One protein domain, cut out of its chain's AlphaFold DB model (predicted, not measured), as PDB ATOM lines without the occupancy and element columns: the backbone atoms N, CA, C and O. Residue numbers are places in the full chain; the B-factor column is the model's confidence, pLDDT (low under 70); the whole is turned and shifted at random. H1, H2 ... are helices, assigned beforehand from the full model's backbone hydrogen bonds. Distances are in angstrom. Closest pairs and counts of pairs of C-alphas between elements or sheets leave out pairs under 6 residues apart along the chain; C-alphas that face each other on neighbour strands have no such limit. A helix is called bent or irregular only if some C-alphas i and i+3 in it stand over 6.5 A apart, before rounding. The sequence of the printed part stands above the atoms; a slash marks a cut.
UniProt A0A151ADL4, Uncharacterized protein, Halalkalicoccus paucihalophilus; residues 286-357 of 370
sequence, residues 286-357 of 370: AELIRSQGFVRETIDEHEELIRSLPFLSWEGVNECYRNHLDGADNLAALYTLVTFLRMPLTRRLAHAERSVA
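This is residues 286 to 357 of the 370 residues of an uncharacterized protein of Halalkalicoccus paucihalophilus (UniProt A0A151ADL4). H2 and H4 run side by side in opposite ways, and H5 crosses over both on one side, making a three-helix body; short H1 caps one end of it and short H3 lies at the other. H6 extends beyond the H3 end as an arm, adding to the length. The 72 printed residues hold six named helices, H1 to H6 in chain order, and no named strand, so the class is all helix. The whole is compact, with a radius of gyration of the C-alphas of 12.9 A, and only just elongated, spanning 41 by 20 by 17 A.

H1 is residues 286 to 291, 8.8 A long from first to last C-alpha, beginning at C-alpha 286 (20.303, 21.420, -51.507). H2 is residues 294 to 301, 10.3 A long, and H3 is residues 303 to 308, 8.6 A long. H4 is residues 314 to 325, 16.9 A long, beginning at C-alpha 314 (25.455, 1.071, -53.928). H5 is residues 331 to 342, 16.6 A long. H6 is residues 344 to 357, 21.4 A long, ending at C-alpha 357 (17.677, -17.070, -49.673); it is neither bent nor irregular, but only just: C-alphas 344 and 347 are 6.0 A apart.

H1 touches H4, about perpendicular at 87 degrees, with residues 324 to 325 of H4 alone; their closest C-alphas, of Arg 290 and Leu 325, are 5.5 A apart. H2 and H4 are close but not clearly touching, at a shallow tilt of 17 degrees, opposite ways; their closest C-alphas, of Arg 296 and Tyr 321, are 7.8 A apart. H2 touches H5 at a steep tilt of 44 degrees, the same way, the closest C-alphas being Thr 298 and Val 338 at 6.5 A. H3 and H4 form a helical hairpin and only just touch, with 3 pairs of C-alphas within 8 A, the closest those of Arg 307 and Trp 314 at 6.1 A. H4 and H5 form a helical hairpin too, at a steep tilt of 45 degrees, opposite ways; the closest C-alphas, of Tyr 321 and Leu 334, are 7.0 A apart. H3 and H6 only just touch, with 3 pairs of C-alphas within 8 A, through residues 347 to 350 of H6 alone; the closest are Ser 308 and Ala 350 at 6.1 A. H6 is apart from H1, H2 and H4. In H1 to H5 every O i to N i+4 pair is within hydrogen-bond range; in H6, 9 of 10 are.

The C-alphas farthest apart, of Glu 287 and Val 356, are 41.4 A from each other. The printed part has no cut, and the five links are tight. Its mean pLDDT is 91.4; residues 352 to 357, in H6, are under 70.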
ATOM      1  N   ALA A 286      19.277  21.844 -50.559       96.44
ATOM      2  CA  ALA A 286      20.303  21.420 -51.507       96.44
ATOM      3  C   ALA A 286      21.679  21.892 -51.018       96.44
ATOM      4  O   ALA A 286      22.591  21.088 -50.831       96.44
ATOM      5  N   GLU A 287      21.800  23.176 -50.675       96.12
ATOM      6  CA  GLU A 287      23.023  23.711 -50.066       96.12
ATOM      7  C   GLU A 287      23.321  23.086 -48.698       96.12
ATOM      8  O   GLU A 287      24.481  22.890 -48.332       96.12
ATOM      9  N   LEU A 288      22.295  22.708 -47.932       96.44
ATOM     10  CA  LEU A 288      22.485  22.014 -46.662       96.44
ATOM     11  C   LEU A 288      23.152  20.647 -46.854       96.44
ATOM     12  O   LEU A 288      24.064  20.319 -46.105       96.44
ATOM     13  N   ILE A 289      22.728  19.859 -47.846       97.00
ATOM     14  CA  ILE A 289      23.352  18.559 -48.146       97.00
ATOM     15  C   ILE A 289      24.801  18.751 -48.611       97.00
ATOM     16  O   ILE A 289      25.663  17.946 -48.264       97.00
ATOM     17  N   ARG A 290      25.079  19.816 -49.376       96.69
ATOM     18  CA  ARG A 290      26.438  20.144 -49.839       96.69
ATOM     19  C   ARG A 290      27.358  20.593 -48.708       96.69
ATOM     20  O   ARG A 290      28.547  20.295 -48.729       96.69
ATOM     21  N   SER A 291      26.813  21.306 -47.723       94.25
ATOM     22  CA  SER A 291      27.582  21.892 -46.619       94.25
ATOM     23  C   SER A 291      27.627  21.035 -45.349       94.25
ATOM     24  O   SER A 291      28.483  21.269 -44.495       94.25
ATOM     25  N   GLN A 292      26.742  20.044 -45.197       93.88
ATOM     26  CA  GLN A 292      26.656  19.201 -44.003       93.88
ATOM     27  C   GLN A 292      26.721  17.699 -44.318       93.88
ATOM     28  O   GLN A 292      26.110  17.206 -45.262       93.88
ATOM     29  N   GLY A 293      27.419  16.949 -43.458       95.31
ATOM     30  CA  GLY A 293      27.714  15.526 -43.654       95.31
ATOM     31  C   GLY A 293      26.565  14.553 -43.379       95.31
ATOM     32  O   GLY A 293      26.659  13.399 -43.779       95.31
ATOM     33  N   PHE A 294      25.461  14.981 -42.757       97.31
ATOM     34  CA  PHE A 294      24.464  14.058 -42.184       97.31
ATOM     35  C   PHE A 294      23.821  13.083 -43.194       97.31
ATOM     36  O   PHE A 294      23.425  11.972 -42.824       97.31
ATOM     37  N   VAL A 295      23.707  13.479 -44.471       97.94
ATOM     38  CA  VAL A 295      23.248  12.588 -45.551       97.94
ATOM     39  C   VAL A 295      24.298  11.525 -45.853       97.94
ATOM     40  O   VAL A 295      23.956  10.345 -45.889       97.94
ATOM     41  N   ARG A 296      25.568  11.921 -46.016       98.12
ATOM     42  CA  ARG A 296      26.680  10.988 -46.238       98.12
ATOM     43  C   ARG A 296      26.839  10.029 -45.068       98.12
ATOM     44  O   ARG A 296      26.844   8.827 -45.287       98.12
ATOM     45  N   GLU A 297      26.863  10.560 -43.851       98.31
ATOM     46  CA  GLU A 297      26.938   9.778 -42.613       98.31
ATOM     47  C   GLU A 297      25.814   8.737 -42.553       98.31
ATOM     48  O   GLU A 297      26.055   7.574 -42.253       98.31
ATOM     49  N   THR A 298      24.581   9.113 -42.913       98.06
ATOM     50  CA  THR A 298      23.461   8.162 -42.932       98.06
ATOM     51  C   THR A 298      23.614   7.099 -44.023       98.06
ATOM     52  O   THR A 298      23.265   5.947 -43.770       98.06
ATOM     53  N   ILE A 299      24.127   7.450 -45.206       98.38
ATOM     54  CA  ILE A 299      24.424   6.486 -46.278       98.38
ATOM     55  C   ILE A 299      25.493   5.487 -45.813       98.38
ATOM     56  O   ILE A 299      25.283   4.284 -45.947       98.38
ATOM     57  N   ASP A 300      26.588   5.976 -45.226       98.25
ATOM     58  CA  ASP A 300      27.689   5.157 -44.702       98.25
ATOM     59  C   ASP A 300      27.223   4.205 -43.601       98.25
ATOM     60  O   ASP A 300      27.464   3.001 -43.665       98.25
ATOM     61  N   GLU A 301      26.474   4.722 -42.623       97.56
ATOM     62  CA  GLU A 301      25.906   3.924 -41.529       97.56
ATOM     63  C   GLU A 301      25.003   2.773 -42.013       97.56
ATOM     64  O   GLU A 301      24.755   1.834 -41.257       97.56
ATOM     65  N   HIS A 302      24.475   2.846 -43.240       97.19
ATOM     66  CA  HIS A 302      23.541   1.864 -43.798       97.19
ATOM     67  C   HIS A 302      24.086   1.175 -45.057       97.19
ATOM     68  O   HIS A 302      23.299   0.587 -45.800       97.19
ATOM     69  N   GLU A 303      25.401   1.188 -45.298       97.25
ATOM     70  CA  GLU A 303      26.001   0.544 -46.475       97.25
ATOM     71  C   GLU A 303      25.601  -0.936 -46.594       97.25
ATOM     72  O   GLU A 303      25.136  -1.370 -47.648       97.25
ATOM     73  N   GLU A 304      25.717  -1.708 -45.508       95.69
ATOM     74  CA  GLU A 304      25.341  -3.129 -45.511       95.69
ATOM     75  C   GLU A 304      23.869  -3.341 -45.884       95.69
ATOM     76  O   GLU A 304      23.535  -4.284 -46.601       95.69
ATOM     77  N   LEU A 305      22.990  -2.453 -45.411       95.00
ATOM     78  CA  LEU A 305      21.564  -2.501 -45.711       95.00
ATOM     79  C   LEU A 305      21.314  -2.192 -47.187       95.00
ATOM     80  O   LEU A 305      20.608  -2.956 -47.841       95.00
ATOM     81  N   ILE A 306      21.928  -1.130 -47.717       96.00
ATOM     82  CA  ILE A 306      21.842  -0.761 -49.137       96.00
ATOM     83  C   ILE A 306      22.270  -1.945 -50.004       96.00
ATOM     84  O   ILE A 306      21.526  -2.349 -50.889       96.00
ATOM     85  N   ARG A 307      23.426  -2.548 -49.708       94.69
ATOM     86  CA  ARG A 307      23.960  -3.692 -50.465       94.69
ATOM     87  C   ARG A 307      23.113  -4.956 -50.347       94.69
ATOM     88  O   ARG A 307      23.200  -5.817 -51.214       94.69
ATOM     89  N   SER A 308      22.350  -5.099 -49.265       93.44
ATOM     90  CA  SER A 308      21.487  -6.263 -49.054       93.44
ATOM     91  C   SER A 308      20.151  -6.189 -49.787       93.44
ATOM     92  O   SER A 308      19.487  -7.214 -49.885       93.44
ATOM     93  N   LEU A 309      19.746  -5.007 -50.260       92.88
ATOM     94  CA  LEU A 309      18.470  -4.808 -50.941       92.88
ATOM     95  C   LEU A 309      18.678  -4.903 -52.462       92.88
ATOM     96  O   LEU A 309      19.413  -4.089 -53.019       92.88
ATOM     97  N   PRO A 310      18.020  -5.842 -53.162       90.25
ATOM     98  CA  PRO A 310      18.311  -6.169 -54.560       90.25
ATOM     99  C   PRO A 310      17.924  -5.052 -55.526       90.25
ATOM    100  O   PRO A 310      18.429  -4.995 -56.642       90.25
ATOM    101  N   PHE A 311      17.036  -4.157 -55.095       91.44
ATOM    102  CA  PHE A 311      16.601  -3.009 -55.878       91.44
ATOM    103  C   PHE A 311      17.443  -1.747 -55.651       91.44
ATOM    104  O   PHE A 311      17.159  -0.727 -56.273       91.44
ATOM    105  N   LEU A 312      18.446  -1.777 -54.762       95.38
ATOM    106  CA  LEU A 312      19.336  -0.642 -54.521       95.38
ATOM    107  C   LEU A 312      20.746  -0.903 -55.055       95.38
ATOM    108  O   LEU A 312      21.417  -1.858 -54.676       95.38
ATOM    109  N   SER A 313      21.243   0.026 -55.869       95.75
ATOM    110  CA  SER A 313      22.635   0.049 -56.318       95.75
ATOM    111  C   SER A 313      23.487   0.916 -55.394       95.75
ATOM    112  O   SER A 313      23.307   2.133 -55.330       95.75
ATOM    113  N   TRP A 314      24.466   0.315 -54.709       96.75
ATOM    114  CA  TRP A 314      25.455   1.071 -53.928       96.75
ATOM    115  C   TRP A 314      26.222   2.077 -54.796       96.75
ATOM    116  O   TRP A 314      26.460   3.212 -54.378       96.75
ATOM    117  N   GLU A 315      26.588   1.692 -56.018       97.00
ATOM    118  CA  GLU A 315      27.254   2.591 -56.960       97.00
ATOM    119  C   GLU A 315      26.338   3.755 -57.351       97.00
ATOM    120  O   GLU A 315      26.746   4.911 -57.232       97.00
ATOM    121  N   GLY A 316      25.075   3.466 -57.681       97.56
ATOM    122  CA  GLY A 316      24.073   4.480 -58.014       97.56
ATOM    123  C   GLY A 316      23.767   5.436 -56.854       97.56
ATOM    124  O   GLY A 316      23.529   6.623 -57.079       97.56
ATOM    125  N   VAL A 317      23.837   4.974 -55.597       98.31
ATOM    126  CA  VAL A 317      23.733   5.847 -54.411       98.31
ATOM    127  C   VAL A 317      24.904   6.832 -54.364       98.31
ATOM    128  O   VAL A 317      24.702   8.033 -54.177       98.31
ATOM    129  N   ASN A 318      26.131   6.342 -54.556       98.25
ATOM    130  CA  ASN A 318      27.330   7.181 -54.525       98.25
ATOM    131  C   ASN A 318      27.413   8.133 -55.723       98.25
ATOM    132  O   ASN A 318      27.900   9.252 -55.577       98.25
ATOM    133  N   GLU A 319      26.956   7.710 -56.899       97.75
ATOM    134  CA  GLU A 319      26.794   8.573 -58.070       97.75
ATOM    135  C   GLU A 319      25.781   9.688 -57.784       97.75
ATOM    136  O   GLU A 319      26.107  10.863 -57.926       97.75
ATOM    137  N   CYS A 320      24.588   9.340 -57.289       97.62
ATOM    138  CA  CYS A 320      23.541  10.302 -56.951       97.62
ATOM    139  C   CYS A 320      24.030  11.357 -55.943       97.62
ATOM    140  O   CYS A 320      23.806  12.554 -56.140       97.62
ATOM    141  N   TYR A 321      24.751  10.934 -54.899       98.31
ATOM    142  CA  TYR A 321      25.323  11.852 -53.915       98.31
ATOM    143  C   TYR A 321      26.426  12.741 -54.508       98.31
ATOM    144  O   TYR A 321      26.369  13.957 -54.341       98.31
ATOM    145  N   ARG A 322      27.392  12.176 -55.250       98.06
ATOM    146  CA  ARG A 322      28.479  12.957 -55.877       98.06
ATOM    147  C   ARG A 322      27.954  13.973 -56.882       98.06
ATOM    148  O   ARG A 322      28.280  15.146 -56.759       98.06
ATOM    149  N   ASN A 323      27.056  13.562 -57.776       97.75
ATOM    150  CA  ASN A 323      26.443  14.464 -58.750       97.75
ATOM    151  C   ASN A 323      25.755  15.652 -58.054       97.75
ATOM    152  O   ASN A 323      25.785  16.767 -58.566       97.75
ATOM    153  N   HIS A 324      25.158  15.437 -56.873       97.88
ATOM    154  CA  HIS A 324      24.555  16.521 -56.100       97.88
ATOM    155  C   HIS A 324      25.582  17.522 -55.560       97.88
ATOM    156  O   HIS A 324      25.351  18.735 -55.612       97.88
ATOM    157  N   LEU A 325      26.710  17.014 -55.052       97.75
ATOM    158  CA  LEU A 325      27.838  17.838 -54.615       97.75
ATOM    159  C   LEU A 325      28.444  18.626 -55.782       97.75
ATOM    160  O   LEU A 325      28.792  19.790 -55.604       97.75
ATOM    161  N   ASP A 326      28.465  18.035 -56.976       97.31
ATOM    162  CA  ASP A 326      28.952  18.654 -58.214       97.31
ATOM    163  C   ASP A 326      27.942  19.638 -58.848       97.31
ATOM    164  O   ASP A 326      28.202  20.218 -59.902       97.31
ATOM    165  N   GLY A 327      26.792  19.867 -58.201       95.81
ATOM    166  CA  GLY A 327      25.831  20.914 -58.560       95.81
ATOM    167  C   GLY A 327      24.492  20.427 -59.115       95.81
ATOM    168  O   GLY A 327      23.588  21.247 -59.279       95.81
ATOM    169  N   ALA A 328      24.303  19.124 -59.348       96.12
ATOM    170  CA  ALA A 328      22.992  18.587 -59.719       96.12
ATOM    171  C   ALA A 328      21.978  18.738 -58.567       96.12
ATOM    172  O   ALA A 328      22.346  18.748 -57.388       96.12
ATOM    173  N   ASP A 329      20.683  18.809 -58.881       94.88
ATOM    174  CA  ASP A 329      19.615  18.804 -57.875       94.88
ATOM    175  C   ASP A 329      19.037  17.393 -57.687       94.88
ATOM    176  O   ASP A 329      18.031  17.017 -58.279       94.88
ATOM    177  N   ASN A 330      19.697  16.602 -56.838       96.50
ATOM    178  CA  ASN A 330      19.233  15.277 -56.428       96.50
ATOM    179  C   ASN A 330      18.584  15.301 -55.034       96.50
ATOM    180  O   ASN A 330      18.544  14.269 -54.361       96.50
ATOM    181  N   LEU A 331      18.090  16.457 -54.570       95.12
ATOM    182  CA  LEU A 331      17.529  16.614 -53.223       95.12
ATOM    183  C   LEU A 331      16.432  15.587 -52.943       95.12
ATOM    184  O   LEU A 331      16.491  14.885 -51.934       95.12
ATOM    185  N   ALA A 332      15.447  15.484 -53.839       93.38
ATOM    186  CA  ALA A 332      14.307  14.588 -53.667       93.38
ATOM    187  C   ALA A 332      14.754  13.123 -53.563       93.38
ATOM    188  O   ALA A 332      14.307  12.400 -52.673       93.38
ATOM    189  N   ALA A 333      15.688  12.707 -54.421       95.19
ATOM    190  CA  ALA A 333      16.247  11.361 -54.426       95.19
ATOM    191  C   ALA A 333      17.024  11.067 -53.130       95.19
ATOM    192  O   ALA A 333      16.757  10.079 -52.447       95.19
ATOM    193  N   LEU A 334      17.928  11.963 -52.721       97.50
ATOM    194  CA  LEU A 334      18.724  11.782 -51.506       97.50
ATOM    195  C   LEU A 334      17.859  11.777 -50.244       97.50
ATOM    196  O   LEU A 334      18.056  10.926 -49.379       97.50
ATOM    197  N   TYR A 335      16.877  12.676 -50.136       95.69
ATOM    198  CA  TYR A 335      15.973  12.719 -48.984       95.69
ATOM    199  C   TYR A 335      15.036  11.516 -48.941       95.69
ATOM    200  O   TYR A 335      14.793  10.993 -47.852       95.69
ATOM    201  N   THR A 336      14.570  11.029 -50.093       94.31
ATOM    202  CA  THR A 336      13.828   9.762 -50.183       94.31
ATOM    203  C   THR A 336      14.682   8.613 -49.660       94.31
ATOM    204  O   THR A 336      14.248   7.893 -48.762       94.31
ATOM    205  N   LEU A 337      15.922   8.489 -50.147       96.19
ATOM    206  CA  LEU A 337      16.851   7.436 -49.746       96.19
ATOM    207  C   LEU A 337      17.125   7.454 -48.238       96.19
ATOM    208  O   LEU A 337      16.919   6.444 -47.570       96.19
ATOM    209  N   VAL A 338      17.560   8.583 -47.668       97.00
ATOM    210  CA  VAL A 338      17.915   8.608 -46.237       97.00
ATOM    211  C   VAL A 338      16.695   8.469 -45.330       97.00
ATOM    212  O   VAL A 338      16.808   7.871 -44.260       97.00
ATOM    213  N   THR A 339      15.521   8.947 -45.764       95.12
ATOM    214  CA  THR A 339      14.259   8.676 -45.061       95.12
ATOM    215  C   THR A 339      14.007   7.173 -45.044       95.12
ATOM    216  O   THR A 339      13.868   6.599 -43.966       95.12
ATOM    217  N   PHE A 340      14.040   6.526 -46.213       94.44
ATOM    218  CA  PHE A 340      13.840   5.087 -46.373       94.44
ATOM    219  C   PHE A 340      14.812   4.263 -45.518       94.44
ATOM    220  O   PHE A 340      14.378   3.384 -44.777       94.44
ATOM    221  N   LEU A 341      16.110   4.569 -45.531       94.88
ATOM    222  CA  LEU A 341      17.119   3.824 -44.763       94.88
ATOM    223  C   LEU A 341      16.886   3.875 -43.245       94.88
ATOM    224  O   LEU A 341      17.197   2.917 -42.535       94.88
ATOM    225  N   ARG A 342      16.301   4.968 -42.741       94.06
ATOM    226  CA  ARG A 342      15.990   5.158 -41.317       94.06
ATOM    227  C   ARG A 342      14.616   4.621 -40.907       94.06
ATOM    228  O   ARG A 342      14.323   4.584 -39.709       94.06
ATOM    229  N   MET A 343      13.774   4.191 -41.849       92.38
ATOM    230  CA  MET A 343      12.478   3.597 -41.521       92.38
ATOM    231  C   MET A 343      12.659   2.228 -40.842       92.38
ATOM    232  O   MET A 343      13.423   1.389 -41.327       92.38
ATOM    233  N   PRO A 344      11.916   1.929 -39.756       87.56
ATOM    234  CA  PRO A 344      11.977   0.619 -39.103       87.56
ATOM    235  C   PRO A 344      11.654  -0.559 -40.035       87.56
ATOM    236  O   PRO A 344      12.210  -1.646 -39.866       87.56
ATOM    237  N   LEU A 345      10.769  -0.354 -41.021       85.88
ATOM    238  CA  LEU A 345      10.358  -1.397 -41.963       85.88
ATOM    239  C   LEU A 345      11.513  -1.866 -42.858       85.88
ATOM    240  O   LEU A 345      11.593  -3.049 -43.174       85.88
ATOM    241  N   THR A 346      12.448  -0.985 -43.203       85.50
ATOM    242  CA  THR A 346      13.537  -1.289 -44.141       85.50
ATOM    243  C   THR A 346      14.449  -2.397 -43.627       85.50
ATOM    244  O   THR A 346      14.835  -3.291 -44.377       85.50
ATOM    245  N   ARG A 347      14.713  -2.427 -42.315       80.19
ATOM    246  CA  ARG A 347      15.467  -3.529 -41.695       80.19
ATOM    247  C   ARG A 347      14.717  -4.857 -41.796       80.19
ATOM    248  O   ARG A 347      15.340  -5.894 -41.995       80.19
ATOM    249  N   ARG A 348      13.381  -4.840 -41.687       82.25
ATOM    250  CA  ARG A 348      12.560  -6.055 -41.825       82.25
ATOM    251  C   ARG A 348      12.615  -6.618 -43.243       82.25
ATOM    252  O   ARG A 348      12.691  -7.834 -43.376       82.25
ATOM    253  N   LEU A 349      12.631  -5.757 -44.263       80.38
ATOM    254  CA  LEU A 349      12.765  -6.179 -45.662       80.38
ATOM    255  C   LEU A 349      14.077  -6.945 -45.890       80.38
ATOM    256  O   LEU A 349      14.049  -8.072 -46.372       80.38
ATOM    257  N   ALA A 350      15.205  -6.403 -45.422       75.75
ATOM    258  CA  ALA A 350      16.503  -7.069 -45.547       75.75
ATOM    259  C   ALA A 350      16.581  -8.415 -44.799       75.75
ATOM    260  O   ALA A 350      17.226  -9.358 -45.259       75.75
ATOM    261  N   HIS A 351      15.916  -8.539 -43.644       73.56
ATOM    262  CA  HIS A 351      15.850  -9.810 -42.912       73.56
ATOM    263  C   HIS A 351      14.965 -10.855 -43.602       73.56
ATOM    264  O   HIS A 351      15.330 -12.031 -43.622       73.56
ATOM    265  N   ALA A 352      13.829 -10.442 -44.175       68.25
ATOM    266  CA  ALA A 352      12.936 -11.340 -44.902       68.25
ATOM    267  C   ALA A 352      13.647 -11.966 -46.111       68.25
ATOM    268  O   ALA A 352      13.589 -13.179 -46.297       68.25
ATOM    269  N   GLU A 353      14.421 -11.186 -46.863       61.84
ATOM    270  CA  GLU A 353      15.148 -11.720 -48.017       61.84
ATOM    271  C   GLU A 353      16.270 -12.689 -47.643       61.84
ATOM    272  O   GLU A 353      16.416 -13.736 -48.277       61.84
ATOM    273  N   ARG A 354      17.003 -12.428 -46.552       59.47
ATOM    274  CA  ARG A 354      17.995 -13.389 -46.039       59.47
ATOM    275  C   ARG A 354      17.355 -14.726 -45.652       59.47
ATOM    276  O   ARG A 354      17.994 -15.762 -45.819       59.47
ATOM    277  N   SER A 355      16.109 -14.718 -45.167       56.50
ATOM    278  CA  SER A 355      15.371 -15.945 -44.822       56.50
ATOM    279  C   SER A 355      14.868 -16.717 -46.049       56.50
ATOM    280  O   SER A 355      14.923 -17.946 -46.071       56.50
ATOM    281  N   VAL A 356      14.469 -16.016 -47.115       56.09
ATOM    282  CA  VAL A 356      14.069 -16.650 -48.383       56.09
ATOM    283  C   VAL A 356      15.286 -17.258 -49.087       56.09
ATOM    284  O   VAL A 356      15.218 -18.395 -49.542       56.09
ATOM    285  N   ALA A 357      16.432 -16.570 -49.084       51.97
ATOM    286  CA  ALA A 357      17.677 -17.070 -49.673       51.97
ATOM    287  C   ALA A 357      18.300 -18.271 -48.926       51.97
ATOM    288  O   ALA A 357      19.146 -18.967 -49.485       51.97
TER     289      ALA A 357